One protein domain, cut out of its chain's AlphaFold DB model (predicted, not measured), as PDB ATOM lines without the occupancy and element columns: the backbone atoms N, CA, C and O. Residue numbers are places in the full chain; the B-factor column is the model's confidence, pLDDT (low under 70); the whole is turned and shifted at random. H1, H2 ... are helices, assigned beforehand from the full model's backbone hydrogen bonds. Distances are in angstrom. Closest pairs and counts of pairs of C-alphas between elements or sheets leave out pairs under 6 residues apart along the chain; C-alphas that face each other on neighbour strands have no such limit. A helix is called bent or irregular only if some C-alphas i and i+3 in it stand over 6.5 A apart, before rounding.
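AT A GLANCE: This is residues 2 to 81 of the 88 residues of an uncharacterized protein of Berkelbacteria bacterium GW2011_GWA1_39_10 (UniProt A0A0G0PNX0). One long helix, H1, sticks out with the stretch after it as a thin arm, residues 2 to 28, from a small head in which two short helices, H2 and H3, stand crosswise beside a long looping stretch. The arm makes most of the length; within the head, residues 64 to 69 also stand free, as the tip of a loop. The printed part has 80 residues with three named helices in the order H1, H2, H3 and no named strand; the class is all helix, though under half of the residues, 39 of 80, are in named elements. The whole is extended, with a radius of gyration of the C-alphas of 20.8 A and spans of 66 by 28 by 23 A.

HOW THE PARTS SIT: Begin with the longest helix, H1, residues 2 to 20, which touches no helix. Go on along the chain to H2, residues 31 to 42, and you will find it apart from H1. Then look at H3, residues 73 to 80, which is apart from H1 too. H2 and H3 are close but not clearly touching: the closest C-alphas, those of Asn 33 and Tyr 74, are 6.9 A apart. Their lines are about perpendicular, at 75 degrees, and their centres are 12.1 A apart. Between them, residues 63 to 64 pair with residues 69 to 70, antiparallel, in stretches too short to be named strands. In H2 and H3 every O i to N i+4 pair is within hydrogen-bond range; in H1 it is 10 of 15.

IN THESE COORDINATES: Find C-alpha 2 of Arg 2 at (43.046, 91.103, 45.503); from there H1 runs 29.0 A to C-alpha 20 at (39.372, 62.345, 47.031), with y falling along the way. H2 begins at C-alpha 31, at (42.546, 37.042, 39.923), and covers 16.8 A to Thr 42. H3 runs from Arg 73 to Met 80, 10.7 A, and ends at C-alpha 80, at (26.808, 31.324, 31.279). No helix is bent.

THE WHOLE: The two C-alphas farthest apart are those of Arg 2 and Val 66, at 66.8 A. Without the stretches that stand free, the body has 47 residues and spans 31 by 23 by 16 A, with a radius of gyration of 10.6 A. The printed part has no cut. The link from H1 to H2, 10 residues, is short; the link from H2 to H3, residues 43 to 72, is long. Read the B-factor column for the model's confidence: the mean pLDDT of the printed part is 81.4, residues 2 to 27 are under 70, and H1 has a mean of 51 against 98 for H2 and for H3.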
ATOM      1  N   ARG A   2      44.226  91.922  45.126       57.38
ATOM      2  CA  ARG A   2      43.046  91.103  45.503       57.38
ATOM      3  C   ARG A   2      42.599  90.049  44.463       57.38
ATOM      4  O   ARG A   2      42.046  89.028  44.843       57.38
ATOM      5  N   LYS A   3      42.873  90.263  43.167       46.81
ATOM      6  CA  LYS A   3      42.523  89.320  42.080       46.81
ATOM      7  C   LYS A   3      43.520  88.158  41.908       46.81
ATOM      8  O   LYS A   3      43.115  87.083  41.497       46.81
ATOM      9  N   VAL A   4      44.794  88.354  42.261       47.94
ATOM     10  CA  VAL A   4      45.851  87.323  42.138       47.94
ATOM     11  C   VAL A   4      45.733  86.276  43.257       47.94
ATOM     12  O   VAL A   4      45.930  85.091  43.015       47.94
ATOM     13  N   LEU A   5      45.299  86.694  44.452       50.16
ATOM     14  CA  LEU A   5      45.051  85.804  45.594       50.16
ATOM     15  C   LEU A   5      43.872  84.834  45.354       50.16
ATOM     16  O   LEU A   5      43.893  83.706  45.832       50.16
ATOM     17  N   LEU A   6      42.869  85.246  44.569       49.66
ATOM     18  CA  LEU A   6      41.702  84.419  44.224       49.66
ATOM     19  C   LEU A   6      42.036  83.297  43.228       49.66
ATOM     20  O   LEU A   6      41.465  82.217  43.321       49.66
ATOM     21  N   ILE A   7      42.980  83.522  42.311       51.41
ATOM     22  CA  ILE A   7      43.378  82.523  41.304       51.41
ATOM     23  C   ILE A   7      44.167  81.374  41.954       51.41
ATOM     24  O   ILE A   7      43.970  80.214  41.604       51.41
ATOM     25  N   ILE A   8      44.994  81.673  42.962       49.22
ATOM     26  CA  ILE A   8      45.772  80.662  43.698       49.22
ATOM     27  C   ILE A   8      44.852  79.752  44.537       49.22
ATOM     28  O   ILE A   8      45.074  78.544  44.600       49.22
ATOM     29  N   LEU A   9      43.769  80.292  45.108       52.50
ATOM     30  CA  LEU A   9      42.788  79.509  45.874       52.50
ATOM     31  C   LEU A   9      41.950  78.558  44.997       52.50
ATOM     32  O   LEU A   9      41.558  77.490  45.465       52.50
ATOM     33  N   ILE A  10      41.729  78.890  43.720       54.03
ATOM     34  CA  ILE A  10      41.023  78.017  42.763       54.03
ATOM     35  C   ILE A  10      41.900  76.821  42.358       54.03
ATOM     36  O   ILE A  10      41.400  75.701  42.265       54.03
ATOM     37  N   ILE A  11      43.211  77.022  42.183       52.88
ATOM     38  CA  ILE A  11      44.152  75.941  41.832       52.88
ATOM     39  C   ILE A  11      44.312  74.952  43.000       52.88
ATOM     40  O   ILE A  11      44.335  73.742  42.785       52.88
ATOM     41  N   ILE A  12      44.341  75.446  44.243       52.59
ATOM     42  CA  ILE A  12      44.400  74.591  45.439       52.59
ATOM     43  C   ILE A  12      43.063  73.852  45.650       52.59
ATOM     44  O   ILE A  12      43.065  72.664  45.964       52.59
ATOM     45  N   GLY A  13      41.921  74.506  45.403       47.62
ATOM     46  CA  GLY A  13      40.595  73.883  45.506       47.62
ATOM     47  C   GLY A  13      40.330  72.780  44.469       47.62
ATOM     48  O   GLY A  13      39.727  71.761  44.800       47.62
ATOM     49  N   LEU A  14      40.831  72.930  43.237       53.09
ATOM     50  CA  LEU A  14      40.715  71.903  42.189       53.09
ATOM     51  C   LEU A  14      41.657  70.707  42.412       53.09
ATOM     52  O   LEU A  14      41.318  69.589  42.028       53.09
ATOM     53  N   GLY A  15      42.798  70.907  43.079       47.16
ATOM     54  CA  GLY A  15      43.706  69.814  43.443       47.16
ATOM     55  C   GLY A  15      43.125  68.857  44.493       47.16
ATOM     56  O   GLY A  15      43.371  67.655  44.436       47.16
ATOM     57  N   VAL A  16      42.300  69.356  45.421       49.28
ATOM     58  CA  VAL A  16      41.706  68.532  46.493       49.28
ATOM     59  C   VAL A  16      40.544  67.663  45.983       49.28
ATOM     60  O   VAL A  16      40.397  66.520  46.419       49.28
ATOM     61  N   LEU A  17      39.775  68.133  44.993       49.50
ATOM     62  CA  LEU A  17      38.718  67.341  44.337       49.50
ATOM     63  C   LEU A  17      39.266  66.171  43.495       49.50
ATOM     64  O   LEU A  17      38.603  65.141  43.362       49.50
ATOM     65  N   GLY A  18      40.493  66.290  42.979       48.94
ATOM     66  CA  GLY A  18      41.185  65.199  42.282       48.94
ATOM     67  C   GLY A  18      41.774  64.127  43.209       48.94
ATOM     68  O   GLY A  18      41.954  62.988  42.792       48.94
ATOM     69  N   LEU A  19      42.051  64.451  44.477       49.69
ATOM     70  CA  LEU A  19      42.672  63.511  45.421       49.69
ATOM     71  C   LEU A  19      41.648  62.625  46.144       49.69
ATOM     72  O   LEU A  19      41.922  61.453  46.396       49.69
ATOM     73  N   ALA A  20      40.444  63.137  46.416       50.19
ATOM     74  CA  ALA A  20      39.372  62.345  47.031       50.19
ATOM     75  C   ALA A  20      38.816  61.247  46.100       50.19
ATOM     76  O   ALA A  20      38.270  60.252  46.573       50.19
ATOM     77  N   SER A  21      38.990  61.389  44.781       48.56
ATOM     78  CA  SER A  21      38.675  60.338  43.805       48.56
ATOM     79  C   SER A  21      39.810  59.321  43.622       48.56
ATOM     80  O   SER A  21      39.542  58.195  43.211       48.56
ATOM     81  N   TYR A  22      41.053  59.652  43.993       51.31
ATOM     82  CA  TYR A  22      42.194  58.732  43.883       51.31
ATOM     83  C   TYR A  22      42.090  57.538  44.844       51.31
ATOM     84  O   TYR A  22      42.475  56.421  44.509       51.31
ATOM     85  N   SER A  23      41.521  57.764  46.030       48.06
ATOM     86  CA  SER A  23      41.350  56.737  47.066       48.06
ATOM     87  C   SER A  23      39.973  56.070  47.053       48.06
ATOM     88  O   SER A  23      39.599  55.445  48.046       48.06
ATOM     89  N   TYR A  24      39.211  56.140  45.954       50.91
ATOM     90  CA  TYR A  24      38.121  55.186  45.749       50.91
ATOM     91  C   TYR A  24      38.750  53.803  45.545       50.91
ATOM     92  O   TYR A  24      39.076  53.393  44.433       50.91
ATOM     93  N   ILE A  25      38.980  53.096  46.653       51.38
ATOM     94  CA  ILE A  25      39.463  51.720  46.661       51.38
ATOM     95  C   ILE A  25      38.315  50.868  46.115       51.38
ATOM     96  O   ILE A  25      37.507  50.327  46.869       51.38
ATOM     97  N   ALA A  26      38.207  50.779  44.787       60.28
ATOM     98  CA  ALA A  26      37.400  49.748  44.160       60.28
ATOM     99  C   ALA A  26      37.834  48.405  44.776       60.28
ATOM    100  O   ALA A  26      39.043  48.165  44.904       60.28
ATOM    101  N   PRO A  27      36.894  47.550  45.215       69.94
ATOM    102  CA  PRO A  27      37.246  46.296  45.857       69.94
ATOM    103  C   PRO A  27      38.228  45.527  44.976       69.94
ATOM    104  O   PRO A  27      38.005  45.350  43.775       69.94
ATOM    105  N   LYS A  28      39.348  45.098  45.570       80.50
ATOM    106  CA  LYS A  28      40.390  44.359  44.857       80.50
ATOM    107  C   LYS A  28      39.776  43.077  44.302       80.50
ATOM    108  O   LYS A  28      39.544  42.124  45.041       80.50
ATOM    109  N   LEU A  29      39.532  43.054  42.995       87.44
ATOM    110  CA  LEU A  29      39.013  41.876  42.312       87.44
ATOM    111  C   LEU A  29      39.951  40.693  42.521       87.44
ATOM    112  O   LEU A  29      41.177  40.844  42.446       87.44
ATOM    113  N   ASN A  30      39.384  39.505  42.735       94.62
ATOM    114  CA  ASN A  30      40.171  38.279  42.725       94.62
ATOM    115  C   ASN A  30      40.812  38.069  41.324       94.62
ATOM    116  O   ASN A  30      40.391  38.697  40.347       94.62
ATOM    117  N   PRO A  31      41.854  37.226  41.197       95.94
ATOM    118  CA  PRO A  31      42.546  37.042  39.923       95.94
ATOM    119  C   PRO A  31      41.666  36.578  38.754       95.94
ATOM    120  O   PRO A  31      41.900  37.022  37.634       95.94
ATOM    121  N   GLU A  32      40.668  35.724  38.991       97.06
ATOM    122  CA  GLU A  32      39.760  35.244  37.940       97.06
ATOM    123  C   GLU A  32      38.821  36.363  37.472       97.06
ATOM    124  O   GLU A  32      38.724  36.626  36.276       97.06
ATOM    125  N   ASN A  33      38.237  37.111  38.407       97.12
ATOM    126  CA  ASN A  33      37.369  38.248  38.114       97.12
ATOM    127  C   ASN A  33      38.107  39.325  37.306       97.12
ATOM    128  O   ASN A  33      37.525  39.906  36.400       97.12
ATOM    129  N   ARG A  34      39.408  39.551  37.548       97.00
ATOM    130  CA  ARG A  34      40.207  40.466  36.708       97.00
ATOM    131  C   ARG A  34      40.311  40.008  35.252       97.00
ATOM    132  O   ARG A  34      40.285  40.848  34.358       97.00
ATOM    133  N   LYS A  35      40.432  38.700  35.007       97.94
ATOM    134  CA  LYS A  35      40.439  38.153  33.643       97.94
ATOM    135  C   LYS A  35      39.073  38.306  32.981       97.94
ATOM    136  O   LYS A  35      39.014  38.662  31.811       97.94
ATOM    137  N   ILE A  36      37.999  38.087  33.740       98.31
ATOM    138  CA  ILE A  36      36.624  38.312  33.277       98.31
ATOM    139  C   ILE A  36      36.438  39.772  32.846       98.31
ATOM    140  O   ILE A  36      35.976  40.012  31.737       98.31
ATOM    141  N   GLU A  37      36.862  40.743  33.660       97.94
ATOM    142  CA  GLU A  37      36.771  42.167  33.299       97.94
ATOM    143  C   GLU A  37      37.561  42.506  32.027       97.94
ATOM    144  O   GLU A  37      37.065  43.216  31.151       97.94
ATOM    145  N   ALA A  38      38.782  41.977  31.895       97.56
ATOM    146  CA  ALA A  38      39.577  42.156  30.684       97.56
ATOM    147  C   ALA A  38      38.870  41.563  29.455       97.56
ATOM    148  O   ALA A  38      38.777  42.223  28.424       97.56
ATOM    149  N   TRP A  39      38.319  40.354  29.579       98.25
ATOM    150  CA  TRP A  39      37.573  39.697  28.510       98.25
ATOM    151  C   TRP A  39      36.323  40.487  28.102       98.25
ATOM    152  O   TRP A  39      36.137  40.711  26.906       98.25
ATOM    153  N   ILE A  40      35.528  40.974  29.060       98.25
ATOM    154  CA  ILE A  40      34.355  41.824  28.794       98.25
ATOM    155  C   ILE A  40      34.767  43.052  27.980       98.25
ATOM    156  O   ILE A  40      34.208  43.316  26.915       98.25
ATOM    157  N   LYS A  41      35.799  43.762  28.449       97.69
ATOM    158  CA  LYS A  41      36.278  44.990  27.812       97.69
ATOM    159  C   LYS A  41      36.832  44.743  26.408       97.69
ATOM    160  O   LYS A  41      36.525  45.498  25.493       97.69
ATOM    161  N   THR A  42      37.648  43.707  26.226       97.88
ATOM    162  CA  THR A  42      38.274  43.397  24.932       97.88
ATOM    163  C   THR A  42      37.256  42.961  23.880       97.88
ATOM    164  O   THR A  42      37.474  43.209  22.699       97.88
ATOM    165  N   ASN A  43      36.152  42.332  24.289       97.56
ATOM    166  CA  ASN A  43      35.148  41.789  23.371       97.56
ATOM    167  C   ASN A  43      33.918  42.695  23.205       97.56
ATOM    168  O   ASN A  43      32.959  42.286  22.558       97.56
ATOM    169  N   ASN A  44      33.944  43.909  23.767       97.69
ATOM    170  CA  ASN A  44      32.828  44.857  23.736       97.69
ATOM    171  C   ASN A  44      31.503  44.228  24.214       97.69
ATOM    172  O   ASN A  44      30.464  44.314  23.559       97.69
ATOM    173  N   LEU A  45      31.579  43.527  25.345       98.31
ATOM    174  CA  LEU A  45      30.441  42.883  25.992       98.31
ATOM    175  C   LEU A  45      29.840  43.816  27.042       98.31
ATOM    176  O   LEU A  45      30.499  44.732  27.543       98.31
ATOM    177  N   ASN A  46      28.594  43.556  27.423       98.00
ATOM    178  CA  ASN A  46      27.999  44.247  28.553       98.00
ATOM    179  C   ASN A  46      28.620  43.781  29.885       98.00
ATOM    180  O   ASN A  46      29.387  42.819  29.964       98.00
ATOM    181  N   GLN A  47      28.245  44.453  30.973       97.38
ATOM    182  CA  GLN A  47      28.767  44.188  32.320       97.38
ATOM    183  C   GLN A  47      28.527  42.761  32.853       97.38
ATOM    184  O   GLN A  47      29.100  42.404  33.886       97.38
ATOM    185  N   TYR A  48      27.674  41.974  32.193       98.06
ATOM    186  CA  TYR A  48      27.316  40.600  32.534       98.06
ATOM    187  C   TYR A  48      27.961  39.565  31.602       98.06
ATOM    188  O   TYR A  48      27.659  38.385  31.733       98.06
ATOM    189  N   GLY A  49      28.841  39.979  30.682       97.62
ATOM    190  CA  GLY A  49      29.472  39.078  29.712       97.62
ATOM    191  C   GLY A  49      28.602  38.723  28.503       97.62
ATOM    192  O   GLY A  49      29.038  37.949  27.655       97.62
ATOM    193  N   ASP A  50      27.413  39.314  28.382       98.12
ATOM    194  CA  ASP A  50      26.536  39.129  27.226       98.12
ATOM    195  C   ASP A  50      26.821  40.196  26.149       98.12
ATOM    196  O   ASP A  50      27.574  41.148  26.372       98.12
ATOM    197  N   LEU A  51      26.209  40.075  24.967       97.88
ATOM    198  CA  LEU A  51      26.323  41.097  23.917       97.88
ATOM    199  C   LEU A  51      25.847  42.466  24.435       97.88
ATOM    200  O   LEU A  51      24.877  42.542  25.196       97.88
ATOM    201  N   GLU A  52      26.496  43.550  24.003       95.81
ATOM    202  CA  GLU A  52      26.221  44.922  24.468       95.81
ATOM    203  C   GLU A  52      24.734  45.311  24.373       95.81
ATOM    204  O   GLU A  52      24.190  45.949  25.270       95.81
ATOM    205  N   ASN A  53      24.054  44.861  23.319       95.75
ATOM    206  CA  ASN A  53      22.650  45.156  23.028       95.75
ATOM    207  C   ASN A  53      21.650  44.156  23.642       95.75
ATOM    208  O   ASN A  53      20.476  44.155  23.265       95.75
ATOM    209  N   THR A  54      22.088  43.301  24.567       97.19
ATOM    210  CA  THR A  54      21.202  42.347  25.246       97.19
ATOM    211  C   THR A  54      20.211  43.088  26.142       97.19
ATOM    212  O   THR A  54      20.603  43.802  27.064       97.19
ATOM    213  N   ALA A  55      18.915  42.894  25.890       95.69
ATOM    214  CA  ALA A  55      17.842  43.438  26.714       95.69
ATOM    215  C   ALA A  55      17.364  42.405  27.745       95.69
ATOM    216  O   ALA A  55      17.098  41.253  27.404       95.69
ATOM    217  N   TYR A  56      17.189  42.834  28.996       94.69
ATOM    218  CA  TYR A  56      16.674  41.992  30.075       94.69
ATOM    219  C   TYR A  56      15.267  42.440  30.457       94.69
ATOM    220  O   TYR A  56      15.076  43.563  30.920       94.69
ATOM    221  N   SER A  57      14.277  41.555  30.322       89.25
ATOM    222  CA  SER A  57      12.874  41.872  30.633       89.25
ATOM    223  C   SER A  57      12.647  42.301  32.092       89.25
ATOM    224  O   SER A  57      11.684  43.001  32.373       89.25
ATOM    225  N   GLY A  58      13.544  41.917  33.011       86.88
ATOM    226  CA  GLY A  58      13.548  42.334  34.420       86.88
ATOM    227  C   GLY A  58      14.583  43.413  34.768       86.88
ATOM    228  O   GLY A  58      14.908  43.585  35.938       86.88
ATOM    229  N   GLY A  59      15.173  44.084  33.774       89.50
ATOM    230  CA  GLY A  59      16.240  45.081  33.945       89.50
ATOM    231  C   GLY A  59      17.637  44.491  34.171       89.50
ATOM    232  O   GLY A  59      18.617  45.044  33.684       89.50
ATOM    233  N   THR A  60      17.744  43.341  34.843       95.19
ATOM    234  CA  THR A  60      19.011  42.627  35.068       95.19
ATOM    235  C   THR A  60      18.825  41.111  34.947       95.19
ATOM    236  O   THR A  60      17.767  40.609  35.334       95.19
ATOM    237  N   PRO A  61      19.830  40.352  34.465       96.75
ATOM    238  CA  PRO A  61      19.781  38.890  34.488       96.75
ATOM    239  C   PRO A  61      20.015  38.315  35.892       96.75
ATOM    240  O   PRO A  61      19.845  37.118  36.113       96.75
ATOM    241  N   LEU A  62      20.428  39.149  36.851       97.50
ATOM    242  CA  LEU A  62      20.846  38.686  38.172       97.50
ATOM    243  C   LEU A  62      19.678  38.356  39.102       97.50
ATOM    244  O   LEU A  62      19.908  37.739  40.137       97.50
ATOM    245  N   PHE A  63      18.448  38.745  38.760       96.00
ATOM    246  CA  PHE A  63      17.268  38.519  39.588       96.00
ATOM    247  C   PHE A  63      16.267  37.597  38.892       96.00
ATOM    248  O   PHE A  63      15.801  37.883  37.789       96.00
ATOM    249  N   ASN A  64      15.896  36.507  39.563       92.69
ATOM    250  CA  ASN A  64      14.825  35.625  39.119       92.69
ATOM    251  C   ASN A  64      13.515  35.993  39.846       92.69
ATOM    252  O   ASN A  64      13.402  35.707  41.042       92.69
ATOM    253  N   PRO A  65      12.509  36.561  39.151       89.94
ATOM    254  CA  PRO A  65      11.253  36.982  39.775       89.94
ATOM    255  C   PRO A  65      10.343  35.814  40.174       89.94
ATOM    256  O   PRO A  65       9.517  35.974  41.064       89.94
ATOM    257  N   VAL A  66      10.499  34.637  39.557       92.12
ATOM    258  CA  VAL A  66       9.711  33.440  39.896       92.12
ATOM    259  C   VAL A  66      10.148  32.881  41.247       92.12
ATOM    260  O   VAL A  66       9.318  32.463  42.046       92.12
ATOM    261  N   THR A  67      11.456  32.877  41.515       93.38
ATOM    262  CA  THR A  67      12.013  32.306  42.752       93.38
ATOM    263  C   THR A  67      12.391  33.352  43.801       93.38
ATOM    264  O   THR A  67      12.774  32.974  44.904       93.38
ATOM    265  N   GLY A  68      12.391  34.642  43.452       94.12
ATOM    266  CA  GLY A  68      12.870  35.738  44.303       94.12
ATOM    267  C   GLY A  68      14.371  35.695  44.612       94.12
ATOM    268  O   GLY A  68      14.810  36.289  45.593       94.12
ATOM    269  N   LYS A  69      15.169  34.963  43.821       95.31
ATOM    270  CA  LYS A  69      16.606  34.766  44.090       95.31
ATOM    271  C   LYS A  69      17.450  35.751  43.291       95.31
ATOM    272  O   LYS A  69      17.201  35.948  42.103       95.31
ATOM    273  N   THR A  70      18.491  36.276  43.933       96.12
ATOM    274  CA  THR A  70      19.535  37.086  43.296       96.12
ATOM    275  C   THR A  70      20.820  36.274  43.170       96.12
ATOM    276  O   THR A  70      21.200  35.572  44.107       96.12
ATOM    277  N   THR A  71      21.489  36.373  42.025       96.19
ATOM    278  CA  THR A  71      22.765  35.704  41.735       96.19
ATOM    279  C   THR A  71      23.896  36.730  41.717       96.19
ATOM    280  O   THR A  71      23.713  37.836  41.208       96.19
ATOM    281  N   ASP A  72      25.067  36.375  42.254       97.38
ATOM    282  CA  ASP A  72      26.265  37.205  42.097       97.38
ATOM    283  C   ASP A  72      26.633  37.354  40.612       97.38
ATOM    284  O   ASP A  72      26.480  36.430  39.812       97.38
ATOM    285  N   ARG A  73      27.148  38.528  40.237       97.75
ATOM    286  CA  ARG A  73      27.476  38.844  38.842       97.75
ATOM    287  C   ARG A  73      28.515  37.893  38.253       97.75
ATOM    288  O   ARG A  73      28.358  37.443  37.120       97.75
ATOM    289  N   TYR A  74      29.577  37.594  38.996       97.81
ATOM    290  CA  TYR A  74      30.638  36.721  38.502       97.81
ATOM    291  C   TYR A  74      30.198  35.263  38.498       97.81
ATOM    292  O   TYR A  74      30.608  34.516  37.612       97.81
ATOM    293  N   ASP A  75      29.347  34.854  39.437       97.94
ATOM    294  CA  ASP A  75      28.727  33.528  39.398       97.94
ATOM    295  C   ASP A  75      27.818  33.362  38.176       97.94
ATOM    296  O   ASP A  75      27.931  32.353  37.482       97.94
ATOM    297  N   TYR A  76      27.007  34.370  37.836       98.00
ATOM    298  CA  TYR A  76      26.237  34.386  36.587       98.00
ATOM    299  C   TYR A  76      27.148  34.229  35.360       98.00
ATOM    300  O   TYR A  76      26.948  33.306  34.571       98.00
ATOM    301  N   ILE A  77      28.199  35.051  35.240       98.44
ATOM    302  CA  ILE A  77      29.144  34.997  34.108       98.44
ATOM    303  C   ILE A  77      29.792  33.610  33.991       98.44
ATOM    304  O   ILE A  77      29.851  33.028  32.908       98.44
ATOM    305  N   LYS A  78      30.264  33.041  35.107       98.25
ATOM    306  CA  LYS A  78      30.877  31.703  35.119       98.25
ATOM    307  C   LYS A  78      29.895  30.612  34.697       98.25
ATOM    308  O   LYS A  78      30.297  29.691  33.991       98.25
ATOM    309  N   ASN A  79      28.629  30.728  35.098       97.81
ATOM    310  CA  ASN A  79      27.586  29.774  34.730       97.81
ATOM    311  C   ASN A  79      27.203  29.878  33.246       97.81
ATOM    312  O   ASN A  79      27.005  28.849  32.603       97.81
ATOM    313  N   MET A  80      27.142  31.092  32.691       97.88
ATOM    314  CA  MET A  80      26.808  31.324  31.279       97.88
ATOM    315  C   MET A  80      27.958  30.983  30.320       97.88
ATOM    316  O   MET A  80      27.720  30.649  29.160       97.88
ATOM    317  N   HIS A  81      29.204  31.005  30.801       97.56
ATOM    318  CA  HIS A  81      30.399  30.724  30.003       97.56
ATOM    319  C   HIS A  81      31.251  29.600  30.621       97.56
ATOM    320  O   HIS A  81      32.384  29.839  31.060       97.56
TER     321      HIS A  81